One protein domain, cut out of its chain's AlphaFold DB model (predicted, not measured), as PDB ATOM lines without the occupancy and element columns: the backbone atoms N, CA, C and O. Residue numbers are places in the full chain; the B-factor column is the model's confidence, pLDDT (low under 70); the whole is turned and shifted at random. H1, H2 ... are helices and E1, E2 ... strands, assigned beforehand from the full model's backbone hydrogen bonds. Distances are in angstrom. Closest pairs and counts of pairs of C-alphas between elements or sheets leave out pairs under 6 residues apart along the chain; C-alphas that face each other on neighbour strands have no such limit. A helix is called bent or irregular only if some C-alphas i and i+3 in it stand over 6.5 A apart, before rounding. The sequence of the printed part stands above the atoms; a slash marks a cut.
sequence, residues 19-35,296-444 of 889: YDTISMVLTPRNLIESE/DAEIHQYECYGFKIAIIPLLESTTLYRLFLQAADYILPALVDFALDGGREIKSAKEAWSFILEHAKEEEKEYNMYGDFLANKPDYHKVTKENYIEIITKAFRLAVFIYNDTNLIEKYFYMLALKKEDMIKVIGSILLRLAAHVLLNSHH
ATOM      1  N   TYR A  19      91.864  89.237 145.511       93.00
ATOM      2  CA  TYR A  19      91.838  90.451 144.697       93.00
ATOM      3  C   TYR A  19      90.768  91.458 145.140       93.00
ATOM      4  O   TYR A  19      91.053  92.654 145.237       93.00
ATOM      5  N   ASP A  20      89.549  90.993 145.423       93.00
ATOM      6  CA  ASP A  20      88.442  91.861 145.835       93.00
ATOM      7  C   ASP A  20      88.721  92.437 147.230       93.00
ATOM      8  O   ASP A  20      88.550  93.635 147.460       93.00
ATOM      9  N   THR A  21      89.252  91.615 148.141       93.44
ATOM     10  CA  THR A  21      89.661  92.041 149.486       93.44
ATOM     11  C   THR A  21      90.764  93.099 149.445       93.44
ATOM     12  O   THR A  21      90.657  94.124 150.115       93.44
ATOM     13  N   ILE A  22      91.811  92.904 148.640       95.00
ATOM     14  CA  ILE A  22      92.899  93.887 148.517       95.00
ATOM     15  C   ILE A  22      92.419  95.163 147.821       95.00
ATOM     16  O   ILE A  22      92.795  96.260 148.235       95.00
ATOM     17  N   SER A  23      91.542  95.045 146.822       93.44
ATOM     18  CA  SER A  23      90.930  96.201 146.157       93.44
ATOM     19  C   SER A  23      90.086  97.037 147.121       93.44
ATOM     20  O   SER A  23      90.145  98.262 147.067       93.44
ATOM     21  N   MET A  24      89.360  96.396 148.043       93.00
ATOM     22  CA  MET A  24      88.601  97.075 149.100       93.00
ATOM     23  C   MET A  24      89.514  97.858 150.060       93.00
ATOM     24  O   MET A  24      89.166  98.945 150.518       93.00
ATOM     25  N   VAL A  25      90.693  97.314 150.374       92.88
ATOM     26  CA  VAL A  25      91.649  97.920 151.317       92.88
ATOM     27  C   VAL A  25      92.478  99.032 150.669       92.88
ATOM     28  O   VAL A  25      92.887  99.970 151.364       92.88
ATOM     29  N   LEU A  26      92.710  98.966 149.355       93.88
ATOM     30  CA  LEU A  26      93.419  99.987 148.587       93.88
ATOM     31  C   LEU A  26      92.569 101.259 148.441       93.88
ATOM     32  O   LEU A  26      91.977 101.544 147.405       93.88
ATOM     33  N   THR A  27      92.552 102.060 149.501       93.50
ATOM     34  CA  THR A  27      91.969 103.403 149.520       93.50
ATOM     35  C   THR A  27      93.077 104.461 149.510       93.50
ATOM     36  O   THR A  27      94.169 104.194 150.030       93.50
ATOM     37  N   PRO A  28      92.817 105.693 149.023       93.62
ATOM     38  CA  PRO A  28      93.798 106.779 149.082       93.62
ATOM     39  C   PRO A  28      94.352 107.002 150.494       93.62
ATOM     40  O   PRO A  28      95.550 107.194 150.675       93.62
ATOM     41  N   ARG A  29      93.497 106.887 151.522       92.56
ATOM     42  CA  ARG A  29      93.897 107.005 152.931       92.56
ATOM     43  C   ARG A  29      94.911 105.934 153.339       92.56
ATOM     44  O   ARG A  29      95.938 106.276 153.918       92.56
ATOM     45  N   ASN A  30      94.624 104.660 153.062       94.56
ATOM     46  CA  ASN A  30      95.499 103.548 153.453       94.56
ATOM     47  C   ASN A  30      96.828 103.571 152.690       94.56
ATOM     48  O   ASN A  30      97.871 103.281 153.284       94.56
ATOM     49  N   LEU A  31      96.800 103.939 151.405       95.94
ATOM     50  CA  LEU A  31      98.000 104.070 150.582       95.94
ATOM     51  C   LEU A  31      98.903 105.200 151.096       95.94
ATOM     52  O   LEU A  31     100.062 104.945 151.420       95.94
ATOM     53  N   ILE A  32      98.356 106.411 151.268       95.56
ATOM     54  CA  ILE A  32      99.102 107.573 151.782       95.56
ATOM     55  C   ILE A  32      99.664 107.286 153.179       95.56
ATOM     56  O   ILE A  32     100.833 107.564 153.440       95.56
ATOM     57  N   GLU A  33      98.865 106.715 154.087       95.00
ATOM     58  CA  GLU A  33      99.344 106.370 155.430       95.00
ATOM     59  C   GLU A  33     100.504 105.365 155.372       95.00
ATOM     60  O   GLU A  33     101.514 105.563 156.046       95.00
ATOM     61  N   SER A  34     100.399 104.324 154.543       95.94
ATOM     62  CA  SER A  34     101.448 103.304 154.426       95.94
ATOM     63  C   SER A  34     102.749 103.881 153.858       95.94
ATOM     64  O   SER A  34     103.825 103.573 154.362       95.94
ATOM     65  N   GLU A  35     102.671 104.782 152.879       96.50
ATOM     66  CA  GLU A  35     103.841 105.493 152.345       96.50
ATOM     67  C   GLU A  35     104.488 106.430 153.370       96.50
ATOM     68  O   GLU A  35     105.714 106.505 153.476       96.50
ATOM     69  N   ASP A 296     123.377  82.875 152.949       89.94
ATOM     70  CA  ASP A 296     122.094  83.609 152.969       89.94
ATOM     71  C   ASP A 296     122.105  84.860 152.066       89.94
ATOM     72  O   ASP A 296     121.045  85.417 151.781       89.94
ATOM     73  N   ALA A 297     123.272  85.332 151.605       90.56
ATOM     74  CA  ALA A 297     123.428  86.649 150.974       90.56
ATOM     75  C   ALA A 297     122.570  86.837 149.711       90.56
ATOM     76  O   ALA A 297     121.994  87.912 149.512       90.56
ATOM     77  N   GLU A 298     122.458  85.797 148.880       89.31
ATOM     78  CA  GLU A 298     121.728  85.844 147.607       89.31
ATOM     79  C   GLU A 298     120.229  86.103 147.800       89.31
ATOM     80  O   GLU A 298     119.622  86.861 147.043       89.31
ATOM     81  N   ILE A 299     119.628  85.521 148.836       87.50
ATOM     82  CA  ILE A 299     118.222  85.758 149.175       87.50
ATOM     83  C   ILE A 299     118.112  87.033 150.014       87.50
ATOM     84  O   ILE A 299     117.243  87.878 149.772       87.50
ATOM     85  N   HIS A 300     119.017  87.202 150.983       92.62
ATOM     86  CA  HIS A 300     118.965  88.286 151.950       92.62
ATOM     87  C   HIS A 300     119.052  89.668 151.300       92.62
ATOM     88  O   HIS A 300     118.401  90.595 151.778       92.62
ATOM     89  N   GLN A 301     119.786  89.835 150.194       93.38
ATOM     90  CA  GLN A 301     119.892  91.126 149.501       93.38
ATOM     91  C   GLN A 301     118.523  91.756 149.176       93.38
ATOM     92  O   GLN A 301     118.378  92.976 149.264       93.38
ATOM     93  N   TYR A 302     117.501  90.940 148.890       92.94
ATOM     94  CA  TYR A 302     116.155  91.409 148.549       92.94
ATOM     95  C   TYR A 302     115.307  91.786 149.768       92.94
ATOM     96  O   TYR A 302     114.356  92.551 149.638       92.94
ATOM     97  N   GLU A 303     115.622  91.262 150.953       93.81
ATOM     98  CA  GLU A 303     114.912  91.545 152.212       93.81
ATOM     99  C   GLU A 303     115.706  92.473 153.149       93.81
ATOM    100  O   GLU A 303     115.142  93.035 154.089       93.81
ATOM    101  N   CYS A 304     117.000  92.686 152.887       95.31
ATOM    102  CA  CYS A 304     117.932  93.422 153.742       95.31
ATOM    103  C   CYS A 304     117.434  94.832 154.062       95.31
ATOM    104  O   CYS A 304     117.410  95.231 155.229       95.31
ATOM    105  N   TYR A 305     116.948  95.573 153.060       96.06
ATOM    106  CA  TYR A 305     116.394  96.907 153.292       96.06
ATOM    107  C   TYR A 305     115.145  96.869 154.185       96.06
ATOM    108  O   TYR A 305     115.007  97.686 155.097       96.06
ATOM    109  N   GLY A 306     114.283  95.866 153.989       95.75
ATOM    110  CA  GLY A 306     113.087  95.663 154.802       95.75
ATOM    111  C   GLY A 306     113.401  95.303 156.259       95.75
ATOM    112  O   GLY A 306     112.694  95.726 157.176       95.75
ATOM    113  N   PHE A 307     114.495  94.577 156.495       94.75
ATOM    114  CA  PHE A 307     115.037  94.364 157.836       94.75
ATOM    115  C   PHE A 307     115.644  95.638 158.424       94.75
ATOM    116  O   PHE A 307     115.377  95.939 159.586       94.75
ATOM    117  N   LYS A 308     116.402  96.408 157.626       94.44
ATOM    118  CA  LYS A 308     117.055  97.648 158.068       94.44
ATOM    119  C   LYS A 308     116.027  98.598 158.672       94.44
ATOM    120  O   LYS A 308     116.135  98.937 159.844       94.44
ATOM    121  N   ILE A 309     114.992  98.962 157.910       94.56
ATOM    122  CA  ILE A 309     113.941  99.896 158.359       94.56
ATOM    123  C   ILE A 309     112.899  99.250 159.293       94.56
ATOM    124  O   ILE A 309     111.874  99.858 159.587       94.56
ATOM    125  N   ALA A 310     113.134  98.010 159.729       91.88
ATOM    126  CA  ALA A 310     112.270  97.205 160.586       91.88
ATOM    127  C   ALA A 310     110.875  96.850 160.029       91.88
ATOM    128  O   ALA A 310     110.088  96.240 160.749       91.88
ATOM    129  N   ILE A 311     110.536  97.129 158.764       94.00
ATOM    130  CA  ILE A 311     109.205  96.791 158.220       94.00
ATOM    131  C   ILE A 311     108.922  95.279 158.266       94.00
ATOM    132  O   ILE A 311     107.837  94.887 158.696       94.00
ATOM    133  N   ILE A 312     109.896  94.432 157.906       92.44
ATOM    134  CA  ILE A 312     109.745  92.965 157.927       92.44
ATOM    135  C   ILE A 312     109.616  92.437 159.370       92.44
ATOM    136  O   ILE A 312     108.633  91.742 159.648       92.44
ATOM    137  N   PRO A 313     110.521  92.785 160.314       88.94
ATOM    138  CA  PRO A 313     110.371  92.424 161.724       88.94
ATOM    139  C   PRO A 313     109.048  92.879 162.343       88.94
ATOM    140  O   PRO A 313     108.382  92.104 163.017       88.94
ATOM    141  N   LEU A 314     108.622  94.117 162.080       87.50
ATOM    142  CA  LEU A 314     107.402  94.685 162.659       87.50
ATOM    143  C   LEU A 314     106.118  94.097 162.089       87.50
ATOM    144  O   LEU A 314     105.045  94.275 162.677       87.50
ATOM    145  N   LEU A 315     106.193  93.492 160.912       87.62
ATOM    146  CA  LEU A 315     105.106  92.704 160.371       87.62
ATOM    147  C   LEU A 315     105.203  91.245 160.822       87.62
ATOM    148  O   LEU A 315     104.177  90.591 160.785       87.62
ATOM    149  N   GLU A 316     106.351  90.742 161.285       85.44
ATOM    150  CA  GLU A 316     106.629  89.303 161.430       85.44
ATOM    151  C   GLU A 316     106.386  88.572 160.099       85.44
ATOM    152  O   GLU A 316     105.611  87.619 160.000       85.44
ATOM    153  N   SER A 317     106.968  89.104 159.019       89.06
ATOM    154  CA  SER A 317     106.699  88.659 157.648       89.06
ATOM    155  C   SER A 317     107.902  88.021 156.955       89.06
ATOM    156  O   SER A 317     107.926  87.999 155.730       89.06
ATOM    157  N   THR A 318     108.900  87.520 157.689       88.62
ATOM    158  CA  THR A 318     110.115  86.935 157.090       88.62
ATOM    159  C   THR A 318     109.775  85.755 156.185       88.62
ATOM    160  O   THR A 318     110.100  85.779 154.999       88.62
ATOM    161  N   THR A 319     109.038  84.769 156.705       87.75
ATOM    162  CA  THR A 319     108.605  83.604 155.919       87.75
ATOM    163  C   THR A 319     107.732  84.011 154.731       87.75
ATOM    164  O   THR A 319     107.926  83.524 153.621       87.75
ATOM    165  N   LEU A 320     106.806  84.954 154.939       91.69
ATOM    166  CA  LEU A 320     105.930  85.460 153.881       91.69
ATOM    167  C   LEU A 320     106.714  86.151 152.755       91.69
ATOM    168  O   LEU A 320     106.423  85.930 151.585       91.69
ATOM    169  N   TYR A 321     107.697  86.985 153.097       93.62
ATOM    170  CA  TYR A 321     108.501  87.707 152.112       93.62
ATOM    171  C   TYR A 321     109.349  86.745 151.275       93.62
ATOM    172  O   TYR A 321     109.387  86.866 150.054       93.62
ATOM    173  N   ARG A 322     109.966  85.738 151.909       91.56
ATOM    174  CA  ARG A 322     110.735  84.706 151.200       91.56
ATOM    175  C   ARG A 322     109.852  83.855 150.284       91.56
ATOM    176  O   ARG A 322     110.219  83.647 149.133       91.56
ATOM    177  N   LEU A 323     108.665  83.454 150.747       90.88
ATOM    178  CA  LEU A 323     107.673  82.784 149.897       90.88
ATOM    179  C   LEU A 323     107.244  83.652 148.713       90.88
ATOM    180  O   LEU A 323     107.077  83.135 147.615       90.88
ATOM    181  N   PHE A 324     107.080  84.960 148.915       95.44
ATOM    182  CA  PHE A 324     106.744  85.880 147.832       95.44
ATOM    183  C   PHE A 324     107.843  85.959 146.776       95.44
ATOM    184  O   PHE A 324     107.530  85.869 145.594       95.44
ATOM    185  N   LEU A 325     109.113  86.093 147.178       94.19
ATOM    186  CA  LEU A 325     110.237  86.131 146.233       94.19
ATOM    187  C   LEU A 325     110.256  84.897 145.334       94.19
ATOM    188  O   LEU A 325     110.541  85.000 144.149       94.19
ATOM    189  N   GLN A 326     109.930  83.749 145.912       91.81
ATOM    190  CA  GLN A 326     110.003  82.467 145.236       91.81
ATOM    191  C   GLN A 326     108.754  82.181 144.396       91.81
ATOM    192  O   GLN A 326     108.852  81.650 143.297       91.81
ATOM    193  N   ALA A 327     107.583  82.635 144.849       93.38
ATOM    194  CA  ALA A 327     106.386  82.685 144.019       93.38
ATOM    195  C   ALA A 327     106.552  83.643 142.827       93.38
ATOM    196  O   ALA A 327     106.069  83.345 141.743       93.38
ATOM    197  N   ALA A 328     107.239  84.774 143.003       94.50
ATOM    198  CA  ALA A 328     107.517  85.711 141.919       94.50
ATOM    199  C   ALA A 328     108.509  85.129 140.896       94.50
ATOM    200  O   ALA A 328     108.285  85.264 139.697       94.50
ATOM    201  N   ASP A 329     109.548  84.434 141.368       91.94
ATOM    202  CA  ASP A 329     110.495  83.704 140.515       91.94
ATOM    203  C   ASP A 329     109.802  82.584 139.722       91.94
ATOM    204  O   ASP A 329     110.046  82.424 138.532       91.94
ATOM    205  N   TYR A 330     108.846  81.890 140.348       91.75
ATOM    206  CA  TYR A 330     107.981  80.907 139.693       91.75
ATOM    207  C   TYR A 330     107.065  81.512 138.615       91.75
ATOM    208  O   TYR A 330     106.897  80.930 137.551       91.75
ATOM    209  N   ILE A 331     106.475  82.685 138.867       93.56
ATOM    210  CA  ILE A 331     105.547  83.343 137.929       93.56
ATOM    211  C   ILE A 331     106.280  83.930 136.711       93.56
ATOM    212  O   ILE A 331     105.691  84.037 135.633       93.56
ATOM    213  N   LEU A 332     107.539  84.350 136.866       93.25
ATOM    214  CA  LEU A 332     108.271  85.083 135.831       93.25
ATOM    215  C   LEU A 332     108.367  84.319 134.490       93.25
ATOM    216  O   LEU A 332     107.993  84.918 133.478       93.25
ATOM    217  N   PRO A 333     108.794  83.038 134.431       91.06
ATOM    218  CA  PRO A 333     108.810  82.268 133.185       91.06
ATOM    219  C   PRO A 333     107.452  82.241 132.482       91.06
ATOM    220  O   PRO A 333     107.385  82.503 131.288       91.06
ATOM    221  N   ALA A 334     106.360  82.063 133.229       90.00
ATOM    222  CA  ALA A 334     105.010  82.053 132.671       90.00
ATOM    223  C   ALA A 334     104.645  83.373 131.983       90.00
ATOM    224  O   ALA A 334     104.045  83.383 130.910       90.00
ATOM    225  N   LEU A 335     105.012  84.503 132.597       91.06
ATOM    226  CA  LEU A 335     104.798  85.824 132.005       91.06
ATOM    227  C   LEU A 335     105.630  86.021 130.734       91.06
ATOM    228  O   LEU A 335     105.158  86.660 129.793       91.06
ATOM    229  N   VAL A 336     106.856  85.495 130.711       90.12
ATOM    230  CA  VAL A 336     107.740  85.552 129.542       90.12
ATOM    231  C   VAL A 336     107.183  84.696 128.407       90.12
ATOM    232  O   VAL A 336     107.032  85.211 127.302       90.12
ATOM    233  N   ASP A 337     106.808  83.448 128.681       89.00
ATOM    234  CA  ASP A 337     106.258  82.519 127.689       89.00
ATOM    235  C   ASP A 337     104.950  83.053 127.099       89.00
ATOM    236  O   ASP A 337     104.802  83.142 125.883       89.00
ATOM    237  N   PHE A 338     104.044  83.548 127.948       88.06
ATOM    238  CA  PHE A 338     102.804  84.173 127.493       88.06
ATOM    239  C   PHE A 338     103.055  85.375 126.571       88.06
ATOM    240  O   PHE A 338     102.339  85.561 125.586       88.06
ATOM    241  N   ALA A 339     104.075  86.191 126.858       84.94
ATOM    242  CA  ALA A 339     104.449  87.309 125.996       84.94
ATOM    243  C   ALA A 339     105.075  86.842 124.666       84.94
ATOM    244  O   ALA A 339     104.790  87.430 123.620       84.94
ATOM    245  N   LEU A 340     105.906  85.793 124.690       86.56
ATOM    246  CA  LEU A 340     106.559  85.226 123.505       86.56
ATOM    247  C   LEU A 340     105.573  84.519 122.566       86.56
ATOM    248  O   LEU A 340     105.699  84.648 121.349       86.56
ATOM    249  N   ASP A 341     104.549  83.866 123.115       85.81
ATOM    250  CA  ASP A 341     103.497  83.169 122.363       85.81
ATOM    251  C   ASP A 341     102.475  84.122 121.707       85.81
ATOM    252  O   ASP A 341     101.462  83.699 121.144       85.81
ATOM    253  N   GLY A 342     102.725  85.435 121.758       79.31
ATOM    254  CA  GLY A 342     101.822  86.451 121.219       79.31
ATOM    255  C   GLY A 342     100.578  86.669 122.081       79.31
ATOM    256  O   GLY A 342      99.561  87.164 121.581       79.31
ATOM    257  N   GLY A 343     100.642  86.309 123.368       78.25
ATOM    258  CA  GLY A 343      99.602  86.590 124.345       78.25
ATOM    259  C   GLY A 343      99.252  88.078 124.377       78.25
ATOM    260  O   GLY A 343     100.098  88.964 124.230       78.25
ATOM    261  N   ARG A 344      97.960  88.381 124.539       80.88
ATOM    262  CA  ARG A 344      97.500  89.770 124.634       80.88
ATOM    263  C   ARG A 344      98.071  90.408 125.902       80.88
ATOM    264  O   ARG A 344      97.923  89.852 126.980       80.88
ATOM    265  N   GLU A 345      98.595  91.624 125.772       81.31
ATOM    266  CA  GLU A 345      99.032  92.464 126.894       81.31
ATOM    267  C   GLU A 345      98.012  92.467 128.053       81.31
ATOM    268  O   GLU A 345      96.835  92.786 127.854       81.31
ATOM    269  N   ILE A 346      98.475  92.121 129.259       87.31
ATOM    270  CA  ILE A 346      97.675  92.091 130.490       87.31
ATOM    271  C   ILE A 346      97.514  93.528 130.999       87.31
ATOM    272  O   ILE A 346      98.487  94.150 131.425       87.31
ATOM    273  N   LYS A 347      96.287  94.067 130.961       84.00
ATOM    274  CA  LYS A 347      96.026  95.506 131.182       84.00
ATOM    275  C   LYS A 347      95.396  95.832 132.523       84.00
ATOM    276  O   LYS A 347      95.267  97.006 132.867       84.00
ATOM    277  N   SER A 348      94.986  94.821 133.281       90.56
ATOM    278  CA  SER A 348      94.379  95.016 134.593       90.56
ATOM    279  C   SER A 348      94.918  94.045 135.636       90.56
ATOM    280  O   SER A 348      95.298  92.913 135.340       90.56
ATOM    281  N   ALA A 349      94.874  94.466 136.899       91.81
ATOM    282  CA  ALA A 349      95.246  93.615 138.024       91.81
ATOM    283  C   ALA A 349      94.387  92.341 138.130       91.81
ATOM    284  O   ALA A 349      94.879  91.297 138.552       91.81
ATOM    285  N   LYS A 350      93.110  92.407 137.728       93.31
ATOM    286  CA  LYS A 350      92.200  91.253 137.729       93.31
ATOM    287  C   LYS A 350      92.605  90.205 136.691       93.31
ATOM    288  O   LYS A 350      92.552  89.012 136.987       93.31
ATOM    289  N   GLU A 351      92.993  90.645 135.494       93.00
ATOM    290  CA  GLU A 351      93.521  89.765 134.443       93.00
ATOM    291  C   GLU A 351      94.841  89.135 134.892       93.00
ATOM    292  O   GLU A 351      94.963  87.917 134.840       93.00
ATOM    293  N   ALA A 352      95.769  89.932 135.434       94.19
ATOM    294  CA  ALA A 352      97.047  89.436 135.951       94.19
ATOM    295  C   ALA A 352      96.860  88.380 137.048       94.19
ATOM    296  O   ALA A 352      97.487  87.325 137.016       94.19
ATOM    297  N   TRP A 353      95.959  88.631 138.004       95.19
ATOM    298  CA  TRP A 353      95.657  87.655 139.047       95.19
ATOM    299  C   TRP A 353      95.050  86.375 138.473       95.19
ATOM    300  O   TRP A 353      95.459  85.287 138.856       95.19
ATOM    301  N   SER A 354      94.105  86.488 137.535       93.44
ATOM    302  CA  SER A 354      93.471  85.316 136.914       93.44
ATOM    303  C   SER A 354      94.489  84.475 136.140       93.44
ATOM    304  O   SER A 354      94.527  83.267 136.344       93.44
ATOM    305  N   PHE A 355      95.374  85.123 135.376       93.50
ATOM    306  CA  PHE A 355      96.483  84.486 134.666       93.50
ATOM    307  C   PHE A 355      97.380  83.673 135.611       93.50
ATOM    308  O   PHE A 355      97.607  82.489 135.380       93.50
ATOM    309  N   ILE A 356      97.820  84.272 136.726       93.44
ATOM    310  CA  ILE A 356      98.661  83.589 137.725       93.44
ATOM    311  C   ILE A 356      97.958  82.338 138.273       93.44
ATOM    312  O   ILE A 356      98.587  81.296 138.457       93.44
ATOM    313  N   LEU A 357      96.652  82.429 138.542       92.12
ATOM    314  CA  LEU A 357      95.883  81.303 139.075       92.12
ATOM    315  C   LEU A 357      95.644  80.192 138.056       92.12
ATOM    316  O   LEU A 357      95.551  79.035 138.455       92.12
ATOM    317  N   GLU A 358      95.469  80.538 136.785       90.56
ATOM    318  CA  GLU A 358      95.284  79.579 135.697       90.56
ATOM    319  C   GLU A 358      96.588  78.839 135.419       90.56
ATOM    320  O   GLU A 358      96.603  77.613 135.502       90.56
ATOM    321  N   HIS A 359      97.698  79.564 135.272       88.94
ATOM    322  CA  HIS A 359      99.024  78.977 135.105       88.94
ATOM    323  C   HIS A 359      99.370  77.989 136.234       88.94
ATOM    324  O   HIS A 359      99.668  76.822 135.977       88.94
ATOM    325  N   ALA A 360      99.195  78.402 137.497       87.44
ATOM    326  CA  ALA A 360      99.461  77.542 138.653       87.44
ATOM    327  C   ALA A 360      98.600  76.258 138.685       87.44
ATOM    328  O   ALA A 360      98.998  75.249 139.274       87.44
ATOM    329  N   LYS A 361      97.409  76.286 138.070       83.12
ATOM    330  CA  LYS A 361      96.514  75.127 137.930       83.12
ATOM    331  C   LYS A 361      96.801  74.277 136.695       83.12
ATOM    332  O   LYS A 361      96.349  73.142 136.662       83.12
ATOM    333  N   GLU A 362      97.465  74.797 135.673       77.88
ATOM    334  CA  GLU A 362      97.786  74.046 134.452       77.88
ATOM    335  C   GLU A 362      99.077  73.237 134.612       77.88
ATOM    336  O   GLU A 362      99.170  72.093 134.157       77.88
ATOM    337  N   GLU A 363     100.041  73.784 135.350       68.50
ATOM    338  CA  GLU A 363     101.373  73.214 135.564       68.50
ATOM    339  C   GLU A 363     101.414  72.094 136.624       68.50
ATOM    340  O   GLU A 363     102.464  71.729 137.139       68.50
ATOM    341  N   GLU A 364     100.280  71.460 136.949       56.94
ATOM    342  CA  GLU A 364     100.184  70.394 137.964       56.94
ATOM    343  C   GLU A 364     101.054  69.143 137.693       56.94
ATOM    344  O   GLU A 364     101.030  68.193 138.482       56.94
ATOM    345  N   LYS A 365     101.780  69.110 136.570       50.25
ATOM    346  CA  LYS A 365     102.500  67.952 136.024       50.25
ATOM    347  C   LYS A 365     104.002  67.951 136.334       50.25
ATOM    348  O   LYS A 365     104.561  66.861 136.441       50.25
ATOM    349  N   GLU A 366     104.625  69.111 136.545       55.03
ATOM    350  CA  GLU A 366     106.025  69.251 136.972       55.03
ATOM    351  C   GLU A 366     106.048  69.903 138.367       55.03
ATOM    352  O   GLU A 366     105.282  70.813 138.670       55.03
ATOM    353  N   TYR A 367     106.805  69.343 139.311       60.38
ATOM    354  CA  TYR A 367     106.687  69.719 140.724       60.38
ATOM    355  C   TYR A 367     107.204  71.143 140.995       60.38
ATOM    356  O   TYR A 367     108.410  71.373 140.959       60.38
ATOM    357  N   ASN A 368     106.305  72.058 141.387       72.00
ATOM    358  CA  ASN A 368     106.656  73.354 141.971       72.00
ATOM    359  C   ASN A 368     105.799  73.681 143.216       72.00
ATOM    360  O   ASN A 368     104.571  73.784 143.147       72.00
ATOM    361  N   MET A 369     106.454  73.855 144.372       76.69
ATOM    362  CA  MET A 369     105.818  74.217 145.652       76.69
ATOM    363  C   MET A 369     104.999  75.512 145.558       76.69
ATOM    364  O   MET A 369     103.916  75.610 146.141       76.69
ATOM    365  N   TYR A 370     105.525  76.523 144.872       84.50
ATOM    366  CA  TYR A 370     104.921  77.852 144.831       84.50
ATOM    367  C   TYR A 370     103.674  77.846 143.953       84.50
ATOM    368  O   TYR A 370     102.661  78.427 144.344       84.50
ATOM    369  N   GLY A 371     103.702  77.083 142.856       82.69
ATOM    370  CA  GLY A 371     102.512  76.754 142.074       82.69
ATOM    371  C   GLY A 371     101.413  76.111 142.923       82.69
ATOM    372  O   GLY A 371     100.266  76.536 142.855       82.69
ATOM    373  N   ASP A 372     101.735  75.165 143.817       79.69
ATOM    374  CA  ASP A 372     100.735  74.553 144.714       79.69
ATOM    375  C   ASP A 372     100.107  75.570 145.690       79.69
ATOM    376  O   ASP A 372      98.887  75.573 145.870       79.69
ATOM    377  N   PHE A 373     100.893  76.467 146.294       86.12
ATOM    378  CA  PHE A 373     100.344  77.529 147.152       86.12
ATOM    379  C   PHE A 373      99.517  78.562 146.381       86.12
ATOM    380  O   PHE A 373      98.580  79.143 146.924       86.12
ATOM    381  N   LEU A 374      99.845  78.813 145.115       89.75
ATOM    382  CA  LEU A 374      99.073  79.723 144.278       89.75
ATOM    383  C   LEU A 374      97.803  79.057 143.745       89.75
ATOM    384  O   LEU A 374      96.766  79.710 143.702       89.75
ATOM    385  N   ALA A 375      97.829  77.774 143.391       85.25
ATOM    386  CA  ALA A 375      96.687  77.066 142.815       85.25
ATOM    387  C   ALA A 375      95.576  76.785 143.839       85.25
ATOM    388  O   ALA A 375      94.387  76.888 143.514       85.25
ATOM    389  N   ASN A 376      95.945  76.439 145.078       82.62
ATOM    390  CA  ASN A 376      94.988  76.041 146.109       82.62
ATOM    391  C   ASN A 376      94.537  77.247 146.936       82.62
ATOM    392  O   ASN A 376      95.336  77.875 147.620       82.62
ATOM    393  N   LYS A 377      93.235  77.553 146.926       86.38
ATOM    394  CA  LYS A 377      92.680  78.604 147.790       86.38
ATOM    395  C   LYS A 377      92.716  78.143 149.261       86.38
ATOM    396  O   LYS A 377      92.171  77.074 149.550       86.38
ATOM    397  N   PRO A 378      93.288  78.928 150.192       85.19
ATOM    398  CA  PRO A 378      93.189  78.667 151.625       85.19
ATOM    399  C   PRO A 378      91.735  78.664 152.113       85.19
ATOM    400  O   PRO A 378      90.903  79.435 151.629       85.19
ATOM    401  N   ASP A 379      91.436  77.836 153.112       81.88
ATOM    402  CA  ASP A 379      90.135  77.856 153.781       81.88
ATOM    403  C   ASP A 379      90.090  78.985 154.820       81.88
ATOM    404  O   ASP A 379      90.385  78.798 156.002       81.88
ATOM    405  N   TYR A 380      89.740  80.184 154.357       82.00
ATOM    406  CA  TYR A 380      89.643  81.378 155.196       82.00
ATOM    407  C   TYR A 380      88.575  81.272 156.296       82.00
ATOM    408  O   TYR A 380      88.640  82.031 157.258       82.00
ATOM    409  N   HIS A 381      87.625  80.329 156.217       79.75
ATOM    410  CA  HIS A 381      86.648  80.113 157.292       79.75
ATOM    411  C   HIS A 381      87.283  79.524 158.553       79.75
ATOM    412  O   HIS A 381      86.730  79.664 159.641       79.75
ATOM    413  N   LYS A 382      88.465  78.913 158.420       76.56
ATOM    414  CA  LYS A 382      89.272  78.458 159.552       76.56
ATOM    415  C   LYS A 382      90.089  79.575 160.190       76.56
ATOM    416  O   LYS A 382      90.844  79.268 161.094       76.56
ATOM    417  N   VAL A 383      89.998  80.827 159.733       75.38
ATOM    418  CA  VAL A 383      90.776  81.964 160.254       75.38
ATOM    419  C   VAL A 383      89.870  82.865 161.099       75.38
ATOM    420  O   VAL A 383      88.773  83.217 160.669       75.38
ATOM    421  N   THR A 384      90.317  83.265 162.298       79.00
ATOM    422  CA  THR A 384      89.573  84.232 163.126       79.00
ATOM    423  C   THR A 384      89.482  85.591 162.438       79.00
ATOM    424  O   THR A 384      90.305  85.935 161.586       79.00
ATOM    425  N   LYS A 385      88.506  86.411 162.834       81.56
ATOM    426  CA  LYS A 385      88.343  87.758 162.277       81.56
ATOM    427  C   LYS A 385      89.596  88.612 162.493       81.56
ATOM    428  O   LYS A 385      90.045  89.294 161.574       81.56
ATOM    429  N   GLU A 386      90.171  88.548 163.687       79.62
ATOM    430  CA  GLU A 386      91.355  89.307 164.089       79.62
ATOM    431  C   GLU A 386      92.563  88.920 163.230       79.62
ATOM    432  O   GLU A 386      93.196  89.787 162.625       79.62
ATOM    433  N   ASN A 387      92.816  87.617 163.084       79.81
ATOM    434  CA  ASN A 387      93.912  87.110 162.264       79.81
ATOM    435  C   ASN A 387      93.708  87.417 160.782       79.81
ATOM    436  O   ASN A 387      94.671  87.684 160.066       79.81
ATOM    437  N   TYR A 388      92.460  87.401 160.308       86.62
ATOM    438  CA  TYR A 388      92.159  87.748 158.926       86.62
ATOM    439  C   TYR A 388      92.500  89.217 158.640       86.62
ATOM    440  O   TYR A 388      93.177  89.527 157.658       86.62
ATOM    441  N   ILE A 389      92.127  90.127 159.546       86.75
ATOM    442  CA  ILE A 389      92.502  91.548 159.473       86.75
ATOM    443  C   ILE A 389      94.026  91.723 159.557       86.75
ATOM    444  O   ILE A 389      94.592  92.578 158.861       86.75
ATOM    445  N   GLU A 390      94.703  90.915 160.374       86.75
ATOM    446  CA  GLU A 390      96.158  90.932 160.497       86.75
ATOM    447  C   GLU A 390      96.848  90.550 159.180       86.75
ATOM    448  O   GLU A 390      97.688  91.314 158.690       86.75
ATOM    449  N   ILE A 391      96.473  89.421 158.563       90.31
ATOM    450  CA  ILE A 391      97.085  88.981 157.301       90.31
ATOM    451  C   ILE A 391      96.760  89.930 156.144       90.31
ATOM    452  O   ILE A 391      97.627  90.162 155.301       90.31
ATOM    453  N   ILE A 392      95.578  90.559 156.136       93.19
ATOM    454  CA  ILE A 392      95.225  91.623 155.184       93.19
ATOM    455  C   ILE A 392      96.141  92.837 155.375       93.19
ATOM    456  O   ILE A 392      96.729  93.336 154.413       93.19
ATOM    457  N   THR A 393      96.301  93.304 156.617       92.12
ATOM    458  CA  THR A 393      97.171  94.445 156.948       92.12
ATOM    459  C   THR A 393      98.621  94.159 156.558       92.12
ATOM    460  O   THR A 393      99.288  95.018 155.974       92.12
ATOM    461  N   LYS A 394      99.105  92.946 156.859       93.44
ATOM    462  CA  LYS A 394     100.443  92.460 156.508       93.44
ATOM    463  C   LYS A 394     100.640  92.444 154.994       93.44
ATOM    464  O   LYS A 394     101.583  93.073 154.519       93.44
ATOM    465  N   ALA A 395      99.743  91.800 154.248       96.38
ATOM    466  CA  ALA A 395      99.820  91.704 152.793       96.38
ATOM    467  C   ALA A 395      99.793  93.084 152.123       96.38
ATOM    468  O   ALA A 395     100.649  93.384 151.293       96.38
ATOM    469  N   PHE A 396      98.869  93.959 152.532       96.81
ATOM    470  CA  PHE A 396      98.734  95.295 151.958       96.81
ATOM    471  C   PHE A 396      99.977  96.162 152.188       96.81
ATOM    472  O   PHE A 396     100.533  96.728 151.248       96.81
ATOM    473  N   ARG A 397     100.452  96.260 153.436       95.81
ATOM    474  CA  ARG A 397     101.614  97.106 153.755       95.81
ATOM    475  C   ARG A 397     102.896  96.593 153.132       95.81
ATOM    476  O   ARG A 397     103.721  97.396 152.701       95.81
ATOM    477  N   LEU A 398     103.053  95.274 153.071       96.69
ATOM    478  CA  LEU A 398     104.203  94.664 152.428       96.69
ATOM    479  C   LEU A 398     104.162  94.870 150.907       96.69
ATOM    480  O   LEU A 398     105.201  95.164 150.330       96.69
ATOM    481  N   ALA A 399     102.983  94.842 150.272       97.75
ATOM    482  CA  ALA A 399     102.829  95.188 148.855       97.75
ATOM    483  C   ALA A 399     103.220  96.645 148.558       97.75
ATOM    484  O   ALA A 399     103.939  96.908 147.596       97.75
ATOM    485  N   VAL A 400     102.798  97.594 149.407       97.50
ATOM    486  CA  VAL A 400     103.192  99.010 149.286       97.50
ATOM    487  C   VAL A 400     104.707  99.180 149.452       97.50
ATOM    488  O   VAL A 400     105.316  99.943 148.703       97.50
ATOM    489  N   PHE A 401     105.324  98.465 150.399       97.56
ATOM    490  CA  PHE A 401     106.779  98.453 150.578       97.56
ATOM    491  C   PHE A 401     107.506  97.892 149.352       97.56
ATOM    492  O   PHE A 401     108.384  98.558 148.815       97.56
ATOM    493  N   ILE A 402     107.106  96.708 148.876       97.44
ATOM    494  CA  ILE A 402     107.706  96.059 147.704       97.44
ATOM    495  C   ILE A 402     107.646  96.986 146.490       97.44
ATOM    496  O   ILE A 402     108.649  97.159 145.807       97.44
ATOM    497  N   TYR A 403     106.500  97.620 146.243       96.69
ATOM    498  CA  TYR A 403     106.349  98.512 145.101       96.69
ATOM    499  C   TYR A 403     107.226  99.772 145.199       96.69
ATOM    500  O   TYR A 403     107.816 100.182 144.207       96.69
ATOM    501  N   ASN A 404     107.273 100.428 146.364       95.06
ATOM    502  CA  ASN A 404     107.908 101.747 146.488       95.06
ATOM    503  C   ASN A 404     109.419 101.690 146.747       95.06
ATOM    504  O   ASN A 404     110.140 102.581 146.304       95.06
ATOM    505  N   ASP A 405     109.878 100.679 147.483       94.62
ATOM    506  CA  ASP A 405     111.193 100.683 148.126       94.62
ATOM    507  C   ASP A 405     112.081  99.500 147.685       94.62
ATOM    508  O   ASP A 405     113.150  99.276 148.259       94.62
ATOM    509  N   THR A 406     111.663  98.730 146.670       95.31
ATOM    510  CA  THR A 406     112.434  97.599 146.121       95.31
ATOM    511  C   THR A 406     112.445  97.611 144.591       95.31
ATOM    512  O   THR A 406     111.600  98.239 143.960       95.31
ATOM    513  N   ASN A 407     113.373  96.871 143.980       93.88
ATOM    514  CA  ASN A 407     113.456  96.671 142.527       93.88
ATOM    515  C   ASN A 407     112.736  95.394 142.046       93.88
ATOM    516  O   ASN A 407     112.948  94.935 140.924       93.88
ATOM    517  N   LEU A 408     111.890  94.784 142.885       94.94
ATOM    518  CA  LEU A 408     111.278  93.486 142.583       94.94
ATOM    519  C   LEU A 408     110.243  93.549 141.453       94.94
ATOM    520  O   LEU A 408     110.026  92.547 140.776       94.94
ATOM    521  N   ILE A 409     109.631  94.714 141.225       94.25
ATOM    522  CA  ILE A 409     108.695  94.917 140.109       94.25
ATOM    523  C   ILE A 409     109.429  94.789 138.779       94.25
ATOM    524  O   ILE A 409     109.010  94.027 137.916       94.25
ATOM    525  N   GLU A 410     110.558  95.485 138.650       92.75
ATOM    526  CA  GLU A 410     111.417  95.436 137.466       92.75
ATOM    527  C   GLU A 410     112.041  94.049 137.282       92.75
ATOM    528  O   GLU A 410     112.219  93.599 136.157       92.75
ATOM    529  N   LYS A 411     112.334  93.345 138.382       93.56
ATOM    530  CA  LYS A 411     112.900  91.995 138.321       93.56
ATOM    531  C   LYS A 411     111.889  90.946 137.843       93.56
ATOM    532  O   LYS A 411     112.212  90.169 136.953       93.56
ATOM    533  N   TYR A 412     110.703  90.888 138.451       94.62
ATOM    534  CA  TYR A 412     109.783  89.750 138.287       94.62
ATOM    535  C   TYR A 412     108.497  90.070 137.522       94.62
ATOM    536  O   TYR A 412     107.868  89.170 136.979       94.62
ATOM    537  N   PHE A 413     108.083  91.337 137.477       93.62
ATOM    538  CA  PHE A 413     106.775  91.741 136.950       93.62
ATOM    539  C   PHE A 413     106.880  92.769 135.816       93.62
ATOM    540  O   PHE A 413     105.884  93.403 135.478       93.62
ATOM    541  N   TYR A 414     108.054  92.937 135.196       90.38
ATOM    542  CA  TYR A 414     108.276  93.948 134.151       90.38
ATOM    543  C   TYR A 414     107.428  93.735 132.887       90.38
ATOM    544  O   TYR A 414     107.164  94.693 132.167       90.38
ATOM    545  N   MET A 415     106.970  92.504 132.633       89.31
ATOM    546  CA  MET A 415     106.050  92.183 131.532       89.31
ATOM    547  C   MET A 415     104.612  92.670 131.784       89.31
ATOM    548  O   MET A 415     103.800  92.718 130.862       89.31
ATOM    549  N   LEU A 416     104.272  93.031 133.025       89.50
ATOM    550  CA  LEU A 416     102.957  93.551 133.381       89.50
ATOM    551  C   LEU A 416     102.949  95.081 133.253       89.50
ATOM    552  O   LEU A 416     103.437  95.791 134.134       89.50
ATOM    553  N   ALA A 417     102.328  95.599 132.192       85.88
ATOM    554  CA  ALA A 417     102.165  97.035 131.938       85.88
ATOM    555  C   ALA A 417     101.078  97.682 132.830       85.88
ATOM    556  O   ALA A 417     100.143  98.335 132.359       85.88
ATOM    557  N   LEU A 418     101.174  97.479 134.145       92.19
ATOM    558  CA  LEU A 418     100.188  97.925 135.125       92.19
ATOM    559  C   LEU A 418     100.589  99.250 135.777       92.19
ATOM    560  O   LEU A 418     101.753  99.514 136.069       92.19
ATOM    561  N   LYS A 419      99.586 100.077 136.085       92.94
ATOM    562  CA  LYS A 419      99.774 101.265 136.930       92.94
ATOM    563  C   LYS A 419     100.072 100.849 138.371       92.94
ATOM    564  O   LYS A 419      99.698  99.761 138.802       92.94
ATOM    565  N   LYS A 420     100.645 101.774 139.147       94.19
ATOM    566  CA  LYS A 420     100.987 101.594 140.567       94.19
ATOM    567  C   LYS A 420      99.916 100.874 141.388       94.19
ATOM    568  O   LYS A 420     100.197  99.870 142.031       94.19
ATOM    569  N   GLU A 421      98.693 101.394 141.368       95.38
ATOM    570  CA  GLU A 421      97.582 100.848 142.151       95.38
ATOM    571  C   GLU A 421      97.247  99.407 141.761       95.38
ATOM    572  O   GLU A 421      97.012  98.569 142.627       95.38
ATOM    573  N   ASP A 422      97.270  99.105 140.466       95.50
ATOM    574  CA  ASP A 422      96.985  97.770 139.954       95.50
ATOM    575  C   ASP A 422      98.122  96.795 140.268       95.50
ATOM    576  O   ASP A 422      97.864  95.675 140.707       95.50
ATOM    577  N   MET A 423      99.375  97.237 140.172       96.44
ATOM    578  CA  MET A 423     100.521  96.426 140.577       96.44
ATOM    579  C   MET A 423     100.481  96.090 142.077       96.44
ATOM    580  O   MET A 423     100.685  94.940 142.467       96.44
ATOM    581  N   ILE A 424     100.122  97.058 142.931       97.38
ATOM    582  CA  ILE A 424      99.929  96.824 144.371       97.38
ATOM    583  C   ILE A 424      98.805  95.806 144.623       97.38
ATOM    584  O   ILE A 424      98.956  94.959 145.503       97.38
ATOM    585  N   LYS A 425      97.705  95.830 143.851       97.06
ATOM    586  CA  LYS A 425      96.635  94.818 143.968       97.06
ATOM    587  C   LYS A 425      97.135  93.418 143.636       97.06
ATOM    588  O   LYS A 425      96.803  92.485 144.365       97.06
ATOM    589  N   VAL A 426      97.927  93.263 142.573       97.31
ATOM    590  CA  VAL A 426      98.488  91.959 142.175       97.31
ATOM    591  C   VAL A 426      99.387  91.410 143.282       97.31
ATOM    592  O   VAL A 426      99.138  90.318 143.792       97.31
ATOM    593  N   ILE A 427     100.361  92.201 143.736       97.94
ATOM    594  CA  ILE A 427     101.298  91.804 144.799       97.94
ATOM    595  C   ILE A 427     100.555  91.517 146.103       97.94
ATOM    596  O   ILE A 427     100.793  90.495 146.742       97.94
ATOM    597  N   GLY A 428      99.619  92.389 146.486       97.69
ATOM    598  CA  GLY A 428      98.802  92.209 147.681       97.69
ATOM    599  C   GLY A 428      97.959  90.936 147.631       97.69
ATOM    600  O   GLY A 428      97.812  90.279 148.657       97.69
ATOM    601  N   SER A 429      97.449  90.550 146.456       97.62
ATOM    602  CA  SER A 429      96.656  89.322 146.280       97.62
ATOM    603  C   SER A 429      97.514  88.067 146.445       97.62
ATOM    604  O   SER A 429      97.125  87.154 147.176       97.62
ATOM    605  N   ILE A 430      98.709  88.057 145.839       97.94
ATOM    606  CA  ILE A 430      99.705  86.990 146.019       97.94
ATOM    607  C   ILE A 430     100.057  86.870 147.506       97.94
ATOM    608  O   ILE A 430      99.946  85.796 148.096       97.94
ATOM    609  N   LEU A 431     100.416  87.989 148.139       97.69
ATOM    610  CA  LEU A 431     100.790  88.024 149.549       97.69
ATOM    611  C   LEU A 431      99.657  87.594 150.478       97.69
ATOM    612  O   LEU A 431      99.930  86.912 151.455       97.69
ATOM    613  N   LEU A 432      98.403  87.958 150.203       96.31
ATOM    614  CA  LEU A 432      97.263  87.557 151.031       96.31
ATOM    615  C   LEU A 432      97.024  86.042 150.964       96.31
ATOM    616  O   LEU A 432      96.774  85.416 151.998       96.31
ATOM    617  N   ARG A 433      97.146  85.440 149.773       95.12
ATOM    618  CA  ARG A 433      97.055  83.981 149.613       95.12
ATOM    619  C   ARG A 433      98.194  83.269 150.340       95.12
ATOM    620  O   ARG A 433      97.947  82.365 151.138       95.12
ATOM    621  N   LEU A 434      99.431  83.719 150.131       93.62
ATOM    622  CA  LEU A 434     100.604  83.150 150.799       93.62
ATOM    623  C   LEU A 434     100.548  83.344 152.319       93.62
ATOM    624  O   LEU A 434     100.857  82.417 153.058       93.62
ATOM    625  N   ALA A 435     100.106  84.504 152.811       91.44
ATOM    626  CA  ALA A 435      99.995  84.784 154.242       91.44
ATOM    627  C   ALA A 435      98.998  83.851 154.931       91.44
ATOM    628  O   ALA A 435      99.270  83.383 156.032       91.44
ATOM    629  N   ALA A 436      97.879  83.536 154.277       88.12
ATOM    630  CA  ALA A 436      96.932  82.556 154.791       88.12
ATOM    631  C   ALA A 436      97.516  81.136 154.804       88.12
ATOM    632  O   ALA A 436      97.296  80.405 155.766       88.12
ATOM    633  N   HIS A 437      98.316  80.752 153.804       85.38
ATOM    634  CA  HIS A 437      99.055  79.488 153.852       85.38
ATOM    635  C   HIS A 437     100.094  79.449 154.970       85.38
ATOM    636  O   HIS A 437     100.174  78.446 155.667       85.38
ATOM    637  N   VAL A 438     100.853  80.527 155.178       84.44
ATOM    638  CA  VAL A 438     101.774  80.642 156.317       84.44
ATOM    639  C   VAL A 438     100.995  80.475 157.621       84.44
ATOM    640  O   VAL A 438     101.394  79.684 158.466       84.44
ATOM    641  N   LEU A 439      99.868  81.169 157.772       80.38
ATOM    642  CA  LEU A 439      99.061  81.148 158.988       80.38
ATOM    643  C   LEU A 439      98.471  79.759 159.289       80.38
ATOM    644  O   LEU A 439      98.494  79.315 160.433       80.38
ATOM    645  N   LEU A 440      97.937  79.083 158.269       75.56
ATOM    646  CA  LEU A 440      97.227  77.811 158.424       75.56
ATOM    647  C   LEU A 440      98.153  76.587 158.411       75.56
ATOM    648  O   LEU A 440      97.791  75.565 158.985       75.56
ATOM    649  N   ASN A 441      99.318  76.676 157.760       75.81
ATOM    650  CA  ASN A 441     100.185  75.523 157.488       75.81
ATOM    651  C   ASN A 441     101.586  75.622 158.123       75.81
ATOM    652  O   ASN A 441     102.434  74.779 157.833       75.81
ATOM    653  N   SER A 442     101.876  76.642 158.941       74.19
ATOM    654  CA  SER A 442     103.151  76.694 159.671       74.19
ATOM    655  C   SER A 442     103.132  75.799 160.909       74.19
ATOM    656  O   SER A 442     102.199  75.820 161.707       74.19
ATOM    657  N   HIS A 443     104.223  75.070 161.102       70.06
ATOM    658  CA  HIS A 443     104.541  74.298 162.293       70.06
ATOM    659  C   HIS A 443     105.315  75.163 163.280       70.06
ATOM    660  O   HIS A 443     106.345  75.735 162.926       70.06
ATOM    661  N   HIS A 444     104.848  75.240 164.522       65.12
ATOM    662  CA  HIS A 444     105.505  76.011 165.572       65.12
ATOM    663  C   HIS A 444     106.147  75.082 166.595       65.12
ATOM    664  O   HIS A 444     105.463  74.392 167.346       65.12
TER     665      HIS A 444
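This is residues 19 to 35 and 296 to 444 of the 889 residues of the protein "uncharacterized protein LOC108129295 isoform X1" of Drosophila bipectinata (UniProt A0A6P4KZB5). Two long helices, H8 and H10, cross as an X and make the core, and shorter helices pack round them at steep angles. H5a, H6 and H7 pack on H10, H2 packs on H8, and H1 packs on both. The 166 printed residues hold ten named helices, H1 to H10 in chain order, then one named strand, E1; the class is mostly helix. The whole is compact, with a radius of gyration of the C-alphas of 15.3 A and spans of 42 by 36 by 32 A.

Find C-alpha 19 at (91.838, 90.451, 144.697), where H1, residues 19 to 25, begins; H2 follows at 28 to 35. After the cut, H3 is residues 296 to 308, 15.8 A long and irregular, with C-alphas 302 and 305 7.3 A apart; H4 is 311 to 315. H5, residues 318 to 340, was assigned as one helix by its hydrogen bonds but is bent: C-alphas 330 and 333 are 6.7 A apart. Its arms are H5a, 318 to 330, 18.5 A long, and H5b, 333 to 340. Read on to H6, 349 to 362, 20.1 A, H7, 369 to 375, H8, 385 to 405, 29.8 A, and H9, 408 to 412. H10, 420 to 441, is 31.1 A long and ends at C-alpha 441, (100.185, 75.523, 157.488); E1 is 442 to 444.

Start at the hubs, H8 and H10, which touch at a steep tilt of 44 degrees, opposite ways; their closest C-alphas, Ala 395 and Leu 431, are 5.0 A apart. H1 touches H10, closest C-alphas Tyr 19 and Ser 429 at 5.2 A, about perpendicular at 75 degrees. H2 touches H8, closest C-alphas Ser 34 and Arg 397 at 6.2 A. H5a touches H10 with residues 319 to 324 alone, closest C-alphas Leu 320 and Ala 435 at 6.0 A. H6 touches H10, closest C-alphas Ala 349 and Asp 422 at 4.9 A, and H7, closest C-alphas Ala 360 and Gly 371 at 4.7 A. H4 only just touches H8, with 3 pairs of C-alphas within 8 A, closest Leu 315 and Lys 394 at 6.1 A. H3 and H4, and likewise H8 and H9, only just touch, with 3 pairs each, and only at the corner. H5b is close to but not clearly touching H6, closest C-alphas Ala 334 and His 359 at 7.2 A. E1 meets H10 only through their link and pairs with no named strand. Every O i to N i+4 pair is within hydrogen-bond range in H1, H2, H4, H5a, H5b and H6 to H10; in H3, 5 of 9 are.

The two C-alphas farthest apart, Gly 342 and His 444, are 45.7 A apart. Residues 36 to 295 are not printed, and C-alphas 35 and 296 are 28.5 A apart across this cut. Of the links that are printed whole, none is long. Mean pLDDT of the printed part is 89.1; look for values under 70 at residues 363 to 367 and residue 444.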